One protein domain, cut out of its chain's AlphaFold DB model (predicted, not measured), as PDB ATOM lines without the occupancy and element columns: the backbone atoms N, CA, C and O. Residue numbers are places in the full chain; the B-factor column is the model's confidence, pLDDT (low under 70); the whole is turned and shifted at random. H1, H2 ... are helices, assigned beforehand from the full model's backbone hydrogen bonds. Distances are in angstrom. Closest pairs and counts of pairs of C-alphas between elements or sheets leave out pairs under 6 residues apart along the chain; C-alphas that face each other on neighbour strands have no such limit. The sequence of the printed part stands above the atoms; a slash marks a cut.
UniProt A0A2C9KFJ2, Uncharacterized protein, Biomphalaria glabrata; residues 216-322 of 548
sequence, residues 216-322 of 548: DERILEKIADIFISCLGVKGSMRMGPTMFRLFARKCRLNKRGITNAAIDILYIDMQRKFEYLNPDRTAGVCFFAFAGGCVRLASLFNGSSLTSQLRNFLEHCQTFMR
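AT A GLANCE: This is residues 216 to 322 of the 548 residues of an uncharacterized protein of Biomphalaria glabrata (UniProt A0A2C9KFJ2). A compact cluster of crossed helices has H5 in its middle, with H4 packed on residues 289 to 293 of H5, H6 crossing residues 294 to 298, and H1 crossing H5 alongside H6. H2 packs on H4, and short H3 lies between them along the chain. The printed part has 107 residues with six named helices, H1 to H6 in order, and no named strand: the class is all helix. The radius of gyration of the C-alphas is 13.1 A, and the rounded outline spans 40 by 30 by 25 A.

HOW THE PARTS SIT: H1, residues 219 to 229, touches H5, residues 287 to 298, only just about perpendicular at 71 degrees, closest at the C-alphas of Ile 223 and Ala 291, 6.4 A. H1 touches H6, residues 306 to 321, the same way at a shallow tilt of 28 degrees, closest at the C-alphas of Lys 222 and Leu 314, 6.9 A. H2, residues 241 to 250, touches H4, residues 260 to 273, opposite ways at a steep tilt of 48 degrees, closest at the C-alphas of Pro 241 and Tyr 267, 6.7 A. H3, residues 253 to 256, is close to H4 but not clearly touching: the closest C-alphas, of Asn 254 and Asn 260, are 7.1 A apart. H4 and H5 form a hairpin at a steep tilt of 43 degrees, closest at the C-alphas of Met 270 and Ala 289, 5.4 A. H5, the hub, touches H6 about perpendicular at 75 degrees, closest at the C-alphas of Ala 298 and Leu 310, 4.7 A. H1, H2, H4, H5 and H6 have every O i to N i+4 pair within hydrogen-bond range; H3 is too short for one.

IN THESE COORDINATES: H1 begins at C-alpha 219 (96.802, 112.178, 162.652). H4 is 19.9 A long, H5 16.2 A, and H6 22.1 A, ending at C-alpha 321 (102.067, 119.226, 176.458).

THE WHOLE: The two C-alphas farthest apart, of Asp 280 and Ser 304, are 40.1 A apart. The links H1 to H2 and H4 to H5 are long. The printed part has no cut, and no printed residue is under 70 in pLDDT.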
ATOM      1  N   ASP A 216      94.201 105.322 164.822       84.44
ATOM      2  CA  ASP A 216      95.590 105.535 164.411       84.44
ATOM      3  C   ASP A 216      95.733 106.397 163.143       84.44
ATOM      4  O   ASP A 216      96.842 106.818 162.781       84.44
ATOM      5  N   GLU A 217      94.621 106.671 162.466       86.75
ATOM      6  CA  GLU A 217      94.506 107.430 161.224       86.75
ATOM      7  C   GLU A 217      94.156 108.901 161.492       86.75
ATOM      8  O   GLU A 217      94.335 109.751 160.615       86.75
ATOM      9  N   ARG A 218      93.763 109.244 162.725       91.38
ATOM     10  CA  ARG A 218      93.366 110.597 163.171       91.38
ATOM     11  C   ARG A 218      94.540 111.538 163.428       91.38
ATOM     12  O   ARG A 218      94.568 112.351 164.350       91.38
ATOM     13  N   ILE A 219      95.544 111.439 162.570       93.38
ATOM     14  CA  ILE A 219      96.802 112.178 162.652       93.38
ATOM     15  C   ILE A 219      96.557 113.689 162.566       93.38
ATOM     16  O   ILE A 219      97.133 114.450 163.342       93.38
ATOM     17  N   LEU A 220      95.700 114.141 161.643       94.56
ATOM     18  CA  LEU A 220      95.432 115.571 161.462       94.56
ATOM     19  C   LEU A 220      94.685 116.183 162.648       94.56
ATOM     20  O   LEU A 220      94.961 117.325 163.002       94.56
ATOM     21  N   GLU A 221      93.797 115.431 163.292       93.88
ATOM     22  CA  GLU A 221      93.125 115.869 164.518       93.88
ATOM     23  C   GLU A 221      94.116 116.007 165.674       93.88
ATOM     24  O   GLU A 221      94.159 117.050 166.323       93.88
ATOM     25  N   LYS A 222      95.003 115.020 165.854       95.12
ATOM     26  CA  LYS A 222      96.075 115.076 166.861       95.12
ATOM     27  C   LYS A 222      97.018 116.267 166.621       95.12
ATOM     28  O   LYS A 222      97.412 116.949 167.566       95.12
ATOM     29  N   ILE A 223      97.344 116.577 165.360       97.00
ATOM     30  CA  ILE A 223      98.094 117.797 165.002       97.00
ATOM     31  C   ILE A 223      97.286 119.058 165.335       97.00
ATOM     32  O   ILE A 223      97.866 120.036 165.811       97.00
ATOM     33  N   ALA A 224      95.973 119.062 165.090       96.19
ATOM     34  CA  ALA A 224      95.104 120.197 165.393       96.19
ATOM     35  C   ALA A 224      95.062 120.493 166.894       96.19
ATOM     36  O   ALA A 224      95.169 121.656 167.271       96.19
ATOM     37  N   ASP A 225      95.016 119.474 167.748       94.44
ATOM     38  CA  ASP A 225      95.061 119.655 169.204       94.44
ATOM     39  C   ASP A 225      96.356 120.311 169.670       94.44
ATOM     40  O   ASP A 225      96.350 121.284 170.431       94.44
ATOM     41  N   ILE A 226      97.482 119.835 169.138       95.75
ATOM     42  CA  ILE A 226      98.789 120.443 169.371       95.75
ATOM     43  C   ILE A 226      98.787 121.900 168.897       95.75
ATOM     44  O   ILE A 226      99.185 122.793 169.649       95.75
ATOM     45  N   PHE A 227      98.320 122.155 167.675       96.56
ATOM     46  CA  PHE A 227      98.271 123.493 167.098       96.56
ATOM     47  C   PHE A 227      97.435 124.442 167.962       96.56
ATOM     48  O   PHE A 227      97.927 125.503 168.345       96.56
ATOM     49  N   ILE A 228      96.220 124.026 168.330       93.81
ATOM     50  CA  ILE A 228      95.272 124.798 169.137       93.81
ATOM     51  C   ILE A 228      95.846 125.099 170.521       93.81
ATOM     52  O   ILE A 228      95.777 126.243 170.971       93.81
ATOM     53  N   SER A 229      96.488 124.120 171.166       92.31
ATOM     54  CA  SER A 229      97.144 124.310 172.471       92.31
ATOM     55  C   SER A 229      98.290 125.332 172.438       92.31
ATOM     56  O   SER A 229      98.696 125.872 173.471       92.31
ATOM     57  N   CYS A 230      98.813 125.608 171.242       92.94
ATOM     58  CA  CYS A 230      99.908 126.534 170.993       92.94
ATOM     59  C   CYS A 230      99.437 127.867 170.384       92.94
ATOM     60  O   CYS A 230     100.268 128.719 170.063       92.94
ATOM     61  N   LEU A 231      98.128 128.096 170.247       91.38
ATOM     62  CA  LEU A 231      97.590 129.405 169.886       91.38
ATOM     63  C   LEU A 231      97.628 130.323 171.112       91.38
ATOM     64  O   LEU A 231      97.001 130.057 172.132       91.38
ATOM     65  N   GLY A 232      98.381 131.422 171.024       80.06
ATOM     66  CA  GLY A 232      98.555 132.350 172.151       80.06
ATOM     67  C   GLY A 232      97.324 133.208 172.455       80.06
ATOM     68  O   GLY A 232      97.219 133.762 173.544       80.06
ATOM     69  N   VAL A 233      96.395 133.330 171.503       82.81
ATOM     70  CA  VAL A 233      95.195 134.169 171.611       82.81
ATOM     71  C   VAL A 233      93.991 133.366 171.126       82.81
ATOM     72  O   VAL A 233      94.019 132.820 170.020       82.81
ATOM     73  N   LYS A 234      92.929 133.301 171.940       80.31
ATOM     74  CA  LYS A 234      91.656 132.675 171.542       80.31
ATOM     75  C   LYS A 234      91.094 133.378 170.303       80.31
ATOM     76  O   LYS A 234      91.096 134.603 170.244       80.31
ATOM     77  N   GLY A 235      90.632 132.602 169.327       82.31
ATOM     78  CA  GLY A 235      90.159 133.116 168.036       82.31
ATOM     79  C   GLY A 235      91.264 133.360 167.001       82.31
ATOM     80  O   GLY A 235      90.959 133.603 165.838       82.31
ATOM     81  N   SER A 236      92.550 133.264 167.366       87.94
ATOM     82  CA  SER A 236      93.614 133.264 166.358       87.94
ATOM     83  C   SER A 236      93.617 131.941 165.599       87.94
ATOM     84  O   SER A 236      93.606 130.886 166.212       87.94
ATOM     85  N   MET A 237      93.727 131.981 164.273       91.31
ATOM     86  CA  MET A 237      93.940 130.783 163.443       91.31
ATOM     87  C   MET A 237      95.404 130.616 163.017       91.31
ATOM     88  O   MET A 237      95.729 129.808 162.143       91.31
ATOM     89  N   ARG A 238      96.305 131.427 163.590       92.94
ATOM     90  CA  ARG A 238      97.710 131.492 163.183       92.94
ATOM     91  C   ARG A 238      98.641 131.523 164.374       92.94
ATOM     92  O   ARG A 238      98.404 132.203 165.374       92.94
ATOM     93  N   MET A 239      99.746 130.811 164.220       95.19
ATOM     94  CA  MET A 239     100.789 130.708 165.223       95.19
ATOM     95  C   MET A 239     101.944 131.645 164.876       95.19
ATOM     96  O   MET A 239     102.547 131.527 163.811       95.19
ATOM     97  N   GLY A 240     102.253 132.578 165.775       95.44
ATOM     98  CA  GLY A 240     103.427 133.445 165.649       95.44
ATOM     99  C   GLY A 240     104.741 132.730 166.005       95.44
ATOM    100  O   GLY A 240     104.719 131.667 166.634       95.44
ATOM    101  N   PRO A 241     105.902 133.337 165.696       95.94
ATOM    102  CA  PRO A 241     107.215 132.713 165.903       95.94
ATOM    103  C   PRO A 241     107.506 132.435 167.381       95.94
ATOM    104  O   PRO A 241     108.087 131.410 167.733       95.94
ATOM    105  N   THR A 242     107.069 133.319 168.281       95.44
ATOM    106  CA  THR A 242     107.229 133.130 169.730       95.44
ATOM    107  C   THR A 242     106.471 131.903 170.229       95.44
ATOM    108  O   THR A 242     107.041 131.099 170.963       95.44
ATOM    109  N   MET A 243     105.226 131.712 169.783       96.19
ATOM    110  CA  MET A 243     104.439 130.535 170.155       96.19
ATOM    111  C   MET A 243     105.003 129.253 169.545       96.19
ATOM    112  O   MET A 243     105.029 128.229 170.219       96.19
ATOM    113  N   PHE A 244     105.542 129.310 168.325       97.00
ATOM    114  CA  PHE A 244     106.198 128.156 167.712       97.00
ATOM    115  C   PHE A 244     107.480 127.739 168.454       97.00
ATOM    116  O   PHE A 244     107.706 126.555 168.709       97.00
ATOM    117  N   ARG A 245     108.295 128.705 168.897       96.19
ATOM    118  CA  ARG A 245     109.436 128.422 169.786       96.19
ATOM    119  C   ARG A 245     108.981 127.833 171.121       96.19
ATOM    120  O   ARG A 245     109.610 126.901 171.621       96.19
ATOM    121  N   LEU A 246     107.895 128.351 171.698       95.62
ATOM    122  CA  LEU A 246     107.333 127.815 172.939       95.62
ATOM    123  C   LEU A 246     106.835 126.376 172.755       95.62
ATOM    124  O   LEU A 246     107.115 125.543 173.608       95.62
ATOM    125  N   PHE A 247     106.174 126.071 171.638       96.50
ATOM    126  CA  PHE A 247     105.800 124.712 171.243       96.50
ATOM    127  C   PHE A 247     107.019 123.775 171.241       96.50
ATOM    128  O   PHE A 247     107.011 122.748 171.927       96.50
ATOM    129  N   ALA A 248     108.101 124.157 170.556       97.31
ATOM    130  CA  ALA A 248     109.317 123.348 170.484       97.31
ATOM    131  C   ALA A 248     109.955 123.120 171.868       97.31
ATOM    132  O   ALA A 248     110.419 122.017 172.172       97.31
ATOM    133  N   ARG A 249     109.930 124.143 172.734       96.06
ATOM    134  CA  ARG A 249     110.406 124.054 174.124       96.06
ATOM    135  C   ARG A 249     109.521 123.156 174.985       96.06
ATOM    136  O   ARG A 249     110.059 122.288 175.669       96.06
ATOM    137  N   LYS A 250     108.193 123.323 174.929       95.38
ATOM    138  CA  LYS A 250     107.223 122.495 175.668       95.38
ATOM    139  C   LYS A 250     107.374 121.026 175.296       95.38
ATOM    140  O   LYS A 250     107.517 120.194 176.179       95.38
ATOM    141  N   CYS A 251     107.491 120.732 174.003       96.69
ATOM    142  CA  CYS A 251     107.730 119.381 173.496       96.69
ATOM    143  C   CYS A 251     109.174 118.893 173.693       96.69
ATOM    144  O   CYS A 251     109.518 117.803 173.245       96.69
ATOM    145  N   ARG A 252     110.052 119.684 174.325       96.19
ATOM    146  CA  ARG A 252     111.470 119.364 174.562       96.19
ATOM    147  C   ARG A 252     112.218 118.907 173.305       96.19
ATOM    148  O   ARG A 252     113.116 118.070 173.393       96.19
ATOM    149  N   LEU A 253     111.891 119.474 172.144       95.62
ATOM    150  CA  LEU A 253     112.500 119.087 170.866       95.62
ATOM    151  C   LEU A 253     114.018 119.317 170.852       95.62
ATOM    152  O   LEU A 253     114.765 118.547 170.251       95.62
ATOM    153  N   ASN A 254     114.489 120.299 171.621       93.06
ATOM    154  CA  ASN A 254     115.914 120.575 171.782       93.06
ATOM    155  C   ASN A 254     116.684 119.410 172.413       93.06
ATOM    156  O   ASN A 254     117.837 119.174 172.062       93.06
ATOM    157  N   LYS A 255     116.043 118.629 173.297       92.06
ATOM    158  CA  LYS A 255     116.662 117.435 173.894       92.06
ATOM    159  C   LYS A 255     116.823 116.291 172.890       92.06
ATOM    160  O   LYS A 255     117.578 115.367 173.153       92.06
ATOM    161  N   ARG A 256     116.143 116.364 171.740       90.75
ATOM    162  CA  ARG A 256     116.309 115.436 170.612       90.75
ATOM    163  C   ARG A 256     117.265 115.966 169.535       90.75
ATOM    164  O   ARG A 256     117.267 115.462 168.421       90.75
ATOM    165  N   GLY A 257     118.070 116.982 169.855       91.88
ATOM    166  CA  GLY A 257     119.107 117.506 168.962       91.88
ATOM    167  C   GLY A 257     118.644 118.599 167.998       91.88
ATOM    168  O   GLY A 257     119.436 119.054 167.177       91.88
ATOM    169  N   ILE A 258     117.393 119.066 168.093       95.25
ATOM    170  CA  ILE A 258     116.915 120.177 167.258       95.25
ATOM    171  C   ILE A 258     117.352 121.503 167.876       95.25
ATOM    172  O   ILE A 258     116.928 121.865 168.968       95.25
ATOM    173  N   THR A 259     118.203 122.257 167.190       96.75
ATOM    174  CA  THR A 259     118.658 123.553 167.708       96.75
ATOM    175  C   THR A 259     117.554 124.610 167.597       96.75
ATOM    176  O   THR A 259     116.725 124.563 166.688       96.75
ATOM    177  N   ASN A 260     117.565 125.621 168.474       95.88
ATOM    178  CA  ASN A 260     116.633 126.755 168.362       95.88
ATOM    179  C   ASN A 260     116.746 127.448 166.990       95.88
ATOM    180  O   ASN A 260     115.734 127.831 166.415       95.88
ATOM    181  N   ALA A 261     117.960 127.533 166.433       97.62
ATOM    182  CA  ALA A 261     118.182 128.065 165.091       97.62
ATOM    183  C   ALA A 261     117.476 127.223 164.013       97.62
ATOM    184  O   ALA A 261     116.852 127.778 163.114       97.62
ATOM    185  N   ALA A 262     117.515 125.889 164.117       97.62
ATOM    186  CA  ALA A 262     116.788 125.008 163.205       97.62
ATOM    187  C   ALA A 262     115.262 125.171 163.335       97.62
ATOM    188  O   ALA A 262     114.563 125.162 162.324       97.62
ATOM    189  N   ILE A 263     114.749 125.373 164.555       97.62
ATOM    190  CA  ILE A 263     113.331 125.690 164.799       97.62
ATOM    191  C   ILE A 263     112.940 127.018 164.134       97.62
ATOM    192  O   ILE A 263     111.913 127.082 163.459       97.62
ATOM    193  N   ASP A 264     113.760 128.060 164.269       97.75
ATOM    194  CA  ASP A 264     113.492 129.371 163.665       97.75
ATOM    195  C   ASP A 264     113.548 129.320 162.129       97.75
ATOM    196  O   ASP A 264     112.669 129.863 161.456       97.75
ATOM    197  N   ILE A 265     114.524 128.604 161.558       98.00
ATOM    198  CA  ILE A 265     114.608 128.366 160.107       98.00
ATOM    199  C   ILE A 265     113.365 127.615 159.620       98.00
ATOM    200  O   ILE A 265     112.748 128.026 158.638       98.00
ATOM    201  N   LEU A 266     112.950 126.558 160.327       97.75
ATOM    202  CA  LEU A 266     111.748 125.798 159.982       97.75
ATOM    203  C   LEU A 266     110.500 126.690 159.986       97.75
ATOM    204  O   LEU A 266     109.683 126.598 159.071       97.75
ATOM    205  N   TYR A 267     110.359 127.568 160.979       97.81
ATOM    206  CA  TYR A 267     109.257 128.526 161.041       97.81
ATOM    207  C   TYR A 267     109.233 129.457 159.821       97.81
ATOM    208  O   TYR A 267     108.194 129.601 159.171       97.81
ATOM    209  N   ILE A 268     110.380 130.055 159.482       97.12
ATOM    210  CA  ILE A 268     110.512 130.963 158.334       97.12
ATOM    211  C   ILE A 268     110.173 130.235 157.027       97.12
ATOM    212  O   ILE A 268     109.439 130.770 156.193       97.12
ATOM    213  N   ASP A 269     110.664 129.007 156.862       97.31
ATOM    214  CA  ASP A 269     110.388 128.175 155.692       97.31
ATOM    215  C   ASP A 269     108.898 127.861 155.548       97.31
ATOM    216  O   ASP A 269     108.343 127.977 154.452       97.31
ATOM    217  N   MET A 270     108.235 127.481 156.644       96.38
ATOM    218  CA  MET A 270     106.793 127.233 156.655       96.38
ATOM    219  C   MET A 270     106.013 128.495 156.291       96.38
ATOM    220  O   MET A 270     105.148 128.443 155.420       96.38
ATOM    221  N   GLN A 271     106.333 129.635 156.903       94.94
ATOM    222  CA  GLN A 271     105.635 130.885 156.621       94.94
ATOM    223  C   GLN A 271     105.766 131.272 155.140       94.94
ATOM    224  O   GLN A 271     104.759 131.501 154.476       94.94
ATOM    225  N   ARG A 272     106.986 131.240 154.588       94.50
ATOM    226  CA  ARG A 272     107.239 131.567 153.173       94.50
ATOM    227  C   ARG A 272     106.551 130.603 152.216       94.50
ATOM    228  O   ARG A 272     105.970 131.036 151.224       94.50
ATOM    229  N   LYS A 273     106.616 129.297 152.494       94.00
ATOM    230  CA  LYS A 273     106.023 128.271 151.626       94.00
ATOM    231  C   LYS A 273     104.507 128.418 151.536       94.00
ATOM    232  O   LYS A 273     103.952 128.154 150.476       94.00
ATOM    233  N   PHE A 274     103.853 128.828 152.619       92.75
ATOM    234  CA  PHE A 274     102.397 128.920 152.706       92.75
ATOM    235  C   PHE A 274     101.861 130.358 152.597       92.75
ATOM    236  O   PHE A 274     100.665 130.576 152.769       92.75
ATOM    237  N   GLU A 275     102.703 131.332 152.233       90.69
ATOM    238  CA  GLU A 275     102.307 132.739 152.048       90.69
ATOM    239  C   GLU A 275     101.217 132.910 150.973       90.69
ATOM    240  O   GLU A 275     100.398 133.817 151.041       90.69
ATOM    241  N   TYR A 276     101.139 132.010 149.989       87.38
ATOM    242  CA  TYR A 276     100.090 132.061 148.962       87.38
ATOM    243  C   TYR A 276      98.690 131.704 149.495       87.38
ATOM    244  O   TYR A 276      97.699 132.094 148.885       87.38
ATOM    245  N   LEU A 277      98.597 130.991 150.626       83.88
ATOM    246  CA  LEU A 277      97.336 130.747 151.343       83.88
ATOM    247  C   LEU A 277      96.979 131.905 152.288       83.88
ATOM    248  O   LEU A 277      96.033 131.808 153.062       83.88
ATOM    249  N   ASN A 278      97.751 132.992 152.242       85.69
ATOM    250  CA  ASN A 278      97.627 134.158 153.097       85.69
ATOM    251  C   ASN A 278      97.392 135.429 152.260       85.69
ATOM    252  O   ASN A 278      98.305 136.248 152.117       85.69
ATOM    253  N   PRO A 279      96.186 135.621 151.698       83.00
ATOM    254  CA  PRO A 279      95.895 136.810 150.898       83.00
ATOM    255  C   PRO A 279      96.072 138.104 151.707       83.00
ATOM    256  O   PRO A 279      96.575 139.096 151.182       83.00
ATOM    257  N   ASP A 280      95.753 138.060 153.001       84.75
ATOM    258  CA  ASP A 280      95.776 139.219 153.896       84.75
ATOM    259  C   ASP A 280      97.176 139.547 154.434       84.75
ATOM    260  O   ASP A 280      97.341 140.499 155.198       84.75
ATOM    261  N   ARG A 281      98.195 138.751 154.072       84.31
ATOM    262  CA  ARG A 281      99.575 138.862 154.580       84.31
ATOM    263  C   ARG A 281      99.651 138.932 156.107       84.31
ATOM    264  O   ARG A 281     100.580 139.510 156.670       84.31
ATOM    265  N   THR A 282      98.688 138.320 156.798       88.06
ATOM    266  CA  THR A 282      98.684 138.274 158.259       88.06
ATOM    267  C   THR A 282      99.911 137.501 158.723       88.06
ATOM    268  O   THR A 282     100.216 136.431 158.189       88.06
ATOM    269  N   ALA A 283     100.632 138.029 159.708       88.50
ATOM    270  CA  ALA A 283     101.788 137.336 160.255       88.50
ATOM    271  C   ALA A 283     101.367 136.003 160.898       88.50
ATOM    272  O   ALA A 283     100.308 135.906 161.520       88.50
ATOM    273  N   GLY A 284     102.216 134.982 160.773       93.12
ATOM    274  CA  GLY A 284     102.000 133.691 161.423       93.12
ATOM    275  C   GLY A 284     101.829 132.514 160.469       93.12
ATOM    276  O   GLY A 284     101.460 132.645 159.300       93.12
ATOM    277  N   VAL A 285     102.067 131.332 161.015       95.62
ATOM    278  CA  VAL A 285     101.946 130.036 160.348       95.62
ATOM    279  C   VAL A 285     100.513 129.524 160.535       95.62
ATOM    280  O   VAL A 285     100.011 129.488 161.658       95.62
ATOM    281  N   CYS A 286      99.835 129.178 159.438       95.12
ATOM    282  CA  CYS A 286      98.504 128.562 159.475       95.12
ATOM    283  C   CYS A 286      98.586 127.068 159.833       95.12
ATOM    284  O   CYS A 286      99.669 126.477 159.821       95.12
ATOM    285  N   PHE A 287      97.441 126.441 160.108       96.31
ATOM    286  CA  PHE A 287      97.369 125.022 160.471       96.31
ATOM    287  C   PHE A 287      98.071 124.099 159.463       96.31
ATOM    288  O   PHE A 287      98.915 123.297 159.852       96.31
ATOM    289  N   PHE A 288      97.816 124.256 158.161       95.62
ATOM    290  CA  PHE A 288      98.454 123.431 157.127       95.62
ATOM    291  C   PHE A 288      99.970 123.581 157.076       95.62
ATOM    292  O   PHE A 288     100.698 122.608 156.869       95.62
ATOM    293  N   ALA A 289     100.452 124.804 157.281       96.56
ATOM    294  CA  ALA A 289     101.873 125.073 157.336       96.56
ATOM    295  C   ALA A 289     102.504 124.375 158.548       96.56
ATOM    296  O   ALA A 289     103.509 123.683 158.396       96.56
ATOM    297  N   PHE A 290     101.849 124.461 159.709       97.75
ATOM    298  CA  PHE A 290     102.256 123.765 160.925       97.75
ATOM    299  C   PHE A 290     102.230 122.236 160.774       97.75
ATOM    300  O   PHE A 290     103.202 121.575 161.141       97.75
ATOM    301  N   ALA A 291     101.182 121.669 160.173       97.19
ATOM    302  CA  ALA A 291     101.089 120.240 159.878       97.19
ATOM    303  C   ALA A 291     102.236 119.782 158.963       97.19
ATOM    304  O   ALA A 291     102.896 118.780 159.237       97.19
ATOM    305  N   GLY A 292     102.558 120.565 157.928       96.50
ATOM    306  CA  GLY A 292     103.730 120.322 157.082       96.50
ATOM    307  C   GLY A 292     105.058 120.377 157.853       96.50
ATOM    308  O   GLY A 292     105.964 119.591 157.576       96.50
ATOM    309  N   GLY A 293     105.172 121.267 158.841       97.12
ATOM    310  CA  GLY A 293     106.302 121.314 159.773       97.12
ATOM    311  C   GLY A 293     106.405 120.081 160.662       97.12
ATOM    312  O   GLY A 293     107.496 119.537 160.815       97.12
ATOM    313  N   CYS A 294     105.278 119.601 161.188       97.56
ATOM    314  CA  CYS A 294     105.208 118.383 161.996       97.56
ATOM    315  C   CYS A 294     105.736 117.171 161.226       97.56
ATOM    316  O   CYS A 294     106.544 116.422 161.758       97.56
ATOM    317  N   VAL A 295     105.377 117.026 159.945       96.81
ATOM    318  CA  VAL A 295     105.905 115.954 159.083       96.81
ATOM    319  C   VAL A 295     107.430 116.044 158.927       96.81
ATOM    320  O   VAL A 295     108.112 115.022 158.926       96.81
ATOM    321  N   ARG A 296     107.997 117.255 158.834       96.31
ATOM    322  CA  ARG A 296     109.460 117.434 158.788       96.31
ATOM    323  C   ARG A 296     110.118 117.066 160.116       96.31
ATOM    324  O   ARG A 296     111.126 116.368 160.113       96.31
ATOM    325  N   LEU A 297     109.548 117.503 161.238       96.94
ATOM    326  CA  LEU A 297     110.055 117.191 162.578       96.94
ATOM    327  C   LEU A 297     109.957 115.697 162.899       96.94
ATOM    328  O   LEU A 297     110.863 115.147 163.519       96.94
ATOM    329  N   ALA A 298     108.899 115.039 162.427       96.75
ATOM    330  CA  ALA A 298     108.679 113.613 162.601       96.75
ATOM    331  C   ALA A 298     109.833 112.767 162.061       96.75
ATOM    332  O   ALA A 298     110.162 111.761 162.671       96.75
ATOM    333  N   SER A 299     110.517 113.203 160.997       94.75
ATOM    334  CA  SER A 299     111.668 112.471 160.437       94.75
ATOM    335  C   SER A 299     112.827 112.237 161.419       94.75
ATOM    336  O   SER A 299     113.698 111.410 161.163       94.75
ATOM    337  N   LEU A 300     112.836 112.949 162.549       93.50
ATOM    338  CA  LEU A 300     113.823 112.824 163.621       93.50
ATOM    339  C   LEU A 300     113.412 111.818 164.707       93.50
ATOM    340  O   LEU A 300     114.145 111.606 165.673       93.50
ATOM    341  N   PHE A 301     112.224 111.231 164.581       95.69
ATOM    342  CA  PHE A 301     111.695 110.229 165.493       95.69
ATOM    343  C   PHE A 301     111.924 108.835 164.920       95.69
ATOM    344  O   PHE A 301     111.996 108.632 163.710       95.69
ATOM    345  N   ASN A 302     112.047 107.856 165.814       94.56
ATOM    346  CA  ASN A 302     112.223 106.465 165.416       94.56
ATOM    347  C   ASN A 302     110.954 105.966 164.713       94.56
ATOM    348  O   ASN A 302     109.851 106.333 165.106       94.56
ATOM    349  N   GLY A 303     111.097 105.117 163.699       92.88
ATOM    350  CA  GLY A 303     109.968 104.508 162.993       92.88
ATOM    351  C   GLY A 303     110.375 103.989 161.618       92.88
ATOM    352  O   GLY A 303     111.234 104.575 160.959       92.88
ATOM    353  N   SER A 304     109.765 102.881 161.190       93.75
ATOM    354  CA  SER A 304     110.048 102.230 159.900       93.75
ATOM    355  C   SER A 304     109.450 102.978 158.703       93.75
ATOM    356  O   SER A 304     109.978 102.906 157.591       93.75
ATOM    357  N   SER A 305     108.362 103.713 158.930       95.06
ATOM    358  CA  SER A 305     107.647 104.516 157.941       95.06
ATOM    359  C   SER A 305     107.450 105.944 158.443       95.06
ATOM    360  O   SER A 305     107.402 106.182 159.649       95.06
ATOM    361  N   LEU A 306     107.277 106.900 157.524       93.25
ATOM    362  CA  LEU A 306     107.003 108.297 157.878       93.25
ATOM    363  C   LEU A 306     105.744 108.430 158.749       93.25
ATOM    364  O   LEU A 306     105.712 109.241 159.668       93.25
ATOM    365  N   THR A 307     104.727 107.604 158.502       92.06
ATOM    366  CA  THR A 307     103.505 107.561 159.314       92.06
ATOM    367  C   THR A 307     103.803 107.125 160.747       92.06
ATOM    368  O   THR A 307     103.339 107.764 161.685       92.06
ATOM    369  N   SER A 308     104.615 106.079 160.934       94.50
ATOM    370  CA  SER A 308     105.037 105.623 162.265       94.50
ATOM    371  C   SER A 308     105.878 106.683 162.985       94.50
ATOM    372  O   SER A 308     105.627 106.979 164.150       94.50
ATOM    373  N   GLN A 309     106.809 107.320 162.275       95.69
ATOM    374  CA  GLN A 309     107.608 108.426 162.803       95.69
ATOM    375  C   GLN A 309     106.732 109.610 163.241       95.69
ATOM    376  O   GLN A 309     106.933 110.177 164.313       95.69
ATOM    377  N   LEU A 310     105.725 109.957 162.434       95.94
ATOM    378  CA  LEU A 310     104.776 111.022 162.740       95.94
ATOM    379  C   LEU A 310     103.917 110.681 163.954       95.94
ATOM    380  O   LEU A 310     103.761 111.533 164.819       95.94
ATOM    381  N   ARG A 311     103.428 109.444 164.074       94.38
ATOM    382  CA  ARG A 311     102.709 108.993 165.275       94.38
ATOM    383  C   ARG A 311     103.567 109.132 166.530       94.38
ATOM    384  O   ARG A 311     103.138 109.783 167.474       94.38
ATOM    385  N   ASN A 312     104.803 108.639 166.489       95.62
ATOM    386  CA  ASN A 312     105.733 108.718 167.619       95.62
ATOM    387  C   ASN A 312     106.072 110.169 167.998       95.62
ATOM    388  O   ASN A 312     106.233 110.496 169.173       95.62
ATOM    389  N   PHE A 313     106.166 111.062 167.009       96.56
ATOM    390  CA  PHE A 313     106.301 112.497 167.245       96.56
ATOM    391  C   PHE A 313     105.068 113.088 167.938       96.56
ATOM    392  O   PHE A 313     105.216 113.828 168.910       96.56
ATOM    393  N   LEU A 314     103.862 112.765 167.463       96.06
ATOM    394  CA  LEU A 314     102.617 113.291 168.026       96.06
ATOM    395  C   LEU A 314     102.392 112.808 169.456       96.06
ATOM    396  O   LEU A 314     102.100 113.633 170.316       96.06
ATOM    397  N   GLU A 315     102.608 111.523 169.723       94.56
ATOM    398  CA  GLU A 315     102.509 110.942 171.064       94.56
ATOM    399  C   GLU A 315     103.498 111.607 172.032       94.56
ATOM    400  O   GLU A 315     103.130 112.024 173.135       94.56
ATOM    401  N   HIS A 316     104.745 111.814 171.591       95.62
ATOM    402  CA  HIS A 316     105.748 112.560 172.352       95.62
ATOM    403  C   HIS A 316     105.267 113.986 172.653       95.62
ATOM    404  O   HIS A 316     105.309 114.430 173.801       95.62
ATOM    405  N   CYS A 317     104.779 114.714 171.649       96.31
ATOM    406  CA  CYS A 317     104.275 116.074 171.825       96.31
ATOM    407  C   CYS A 317     103.072 116.140 172.777       96.31
ATOM    408  O   CYS A 317     103.066 116.979 173.678       96.31
ATOM    409  N   GLN A 318     102.083 115.261 172.614       93.69
ATOM    410  CA  GLN A 318     100.890 115.197 173.463       93.69
ATOM    411  C   GLN A 318     101.259 114.921 174.921       93.69
ATOM    412  O   GLN A 318     100.815 115.651 175.809       93.69
ATOM    413  N   THR A 319     102.167 113.968 175.154       94.12
ATOM    414  CA  THR A 319     102.681 113.634 176.490       94.12
ATOM    415  C   THR A 319     103.324 114.848 177.164       94.12
ATOM    416  O   THR A 319     103.009 115.184 178.305       94.12
ATOM    417  N   PHE A 320     104.208 115.559 176.457       94.25
ATOM    418  CA  PHE A 320     104.912 116.711 177.029       94.25
ATOM    419  C   PHE A 320     104.039 117.957 177.188       94.25
ATOM    420  O   PHE A 320     104.299 118.777 178.072       94.25
ATOM    421  N   MET A 321     103.011 118.114 176.356       92.06
ATOM    422  CA  MET A 321     102.067 119.226 176.458       92.06
ATOM    423  C   MET A 321     100.876 118.928 177.369       92.06
ATOM    424  O   MET A 321     100.101 119.848 177.624       92.06
ATOM    425  N   ARG A 322     100.764 117.696 177.894       90.44
ATOM    426  CA  ARG A 322      99.631 117.218 178.705       90.44
ATOM    427  C   ARG A 322      98.294 117.466 178.009       90.44
ATOM    428  O   ARG A 322      97.335 117.925 178.625       90.44
TER     429      ARG A 322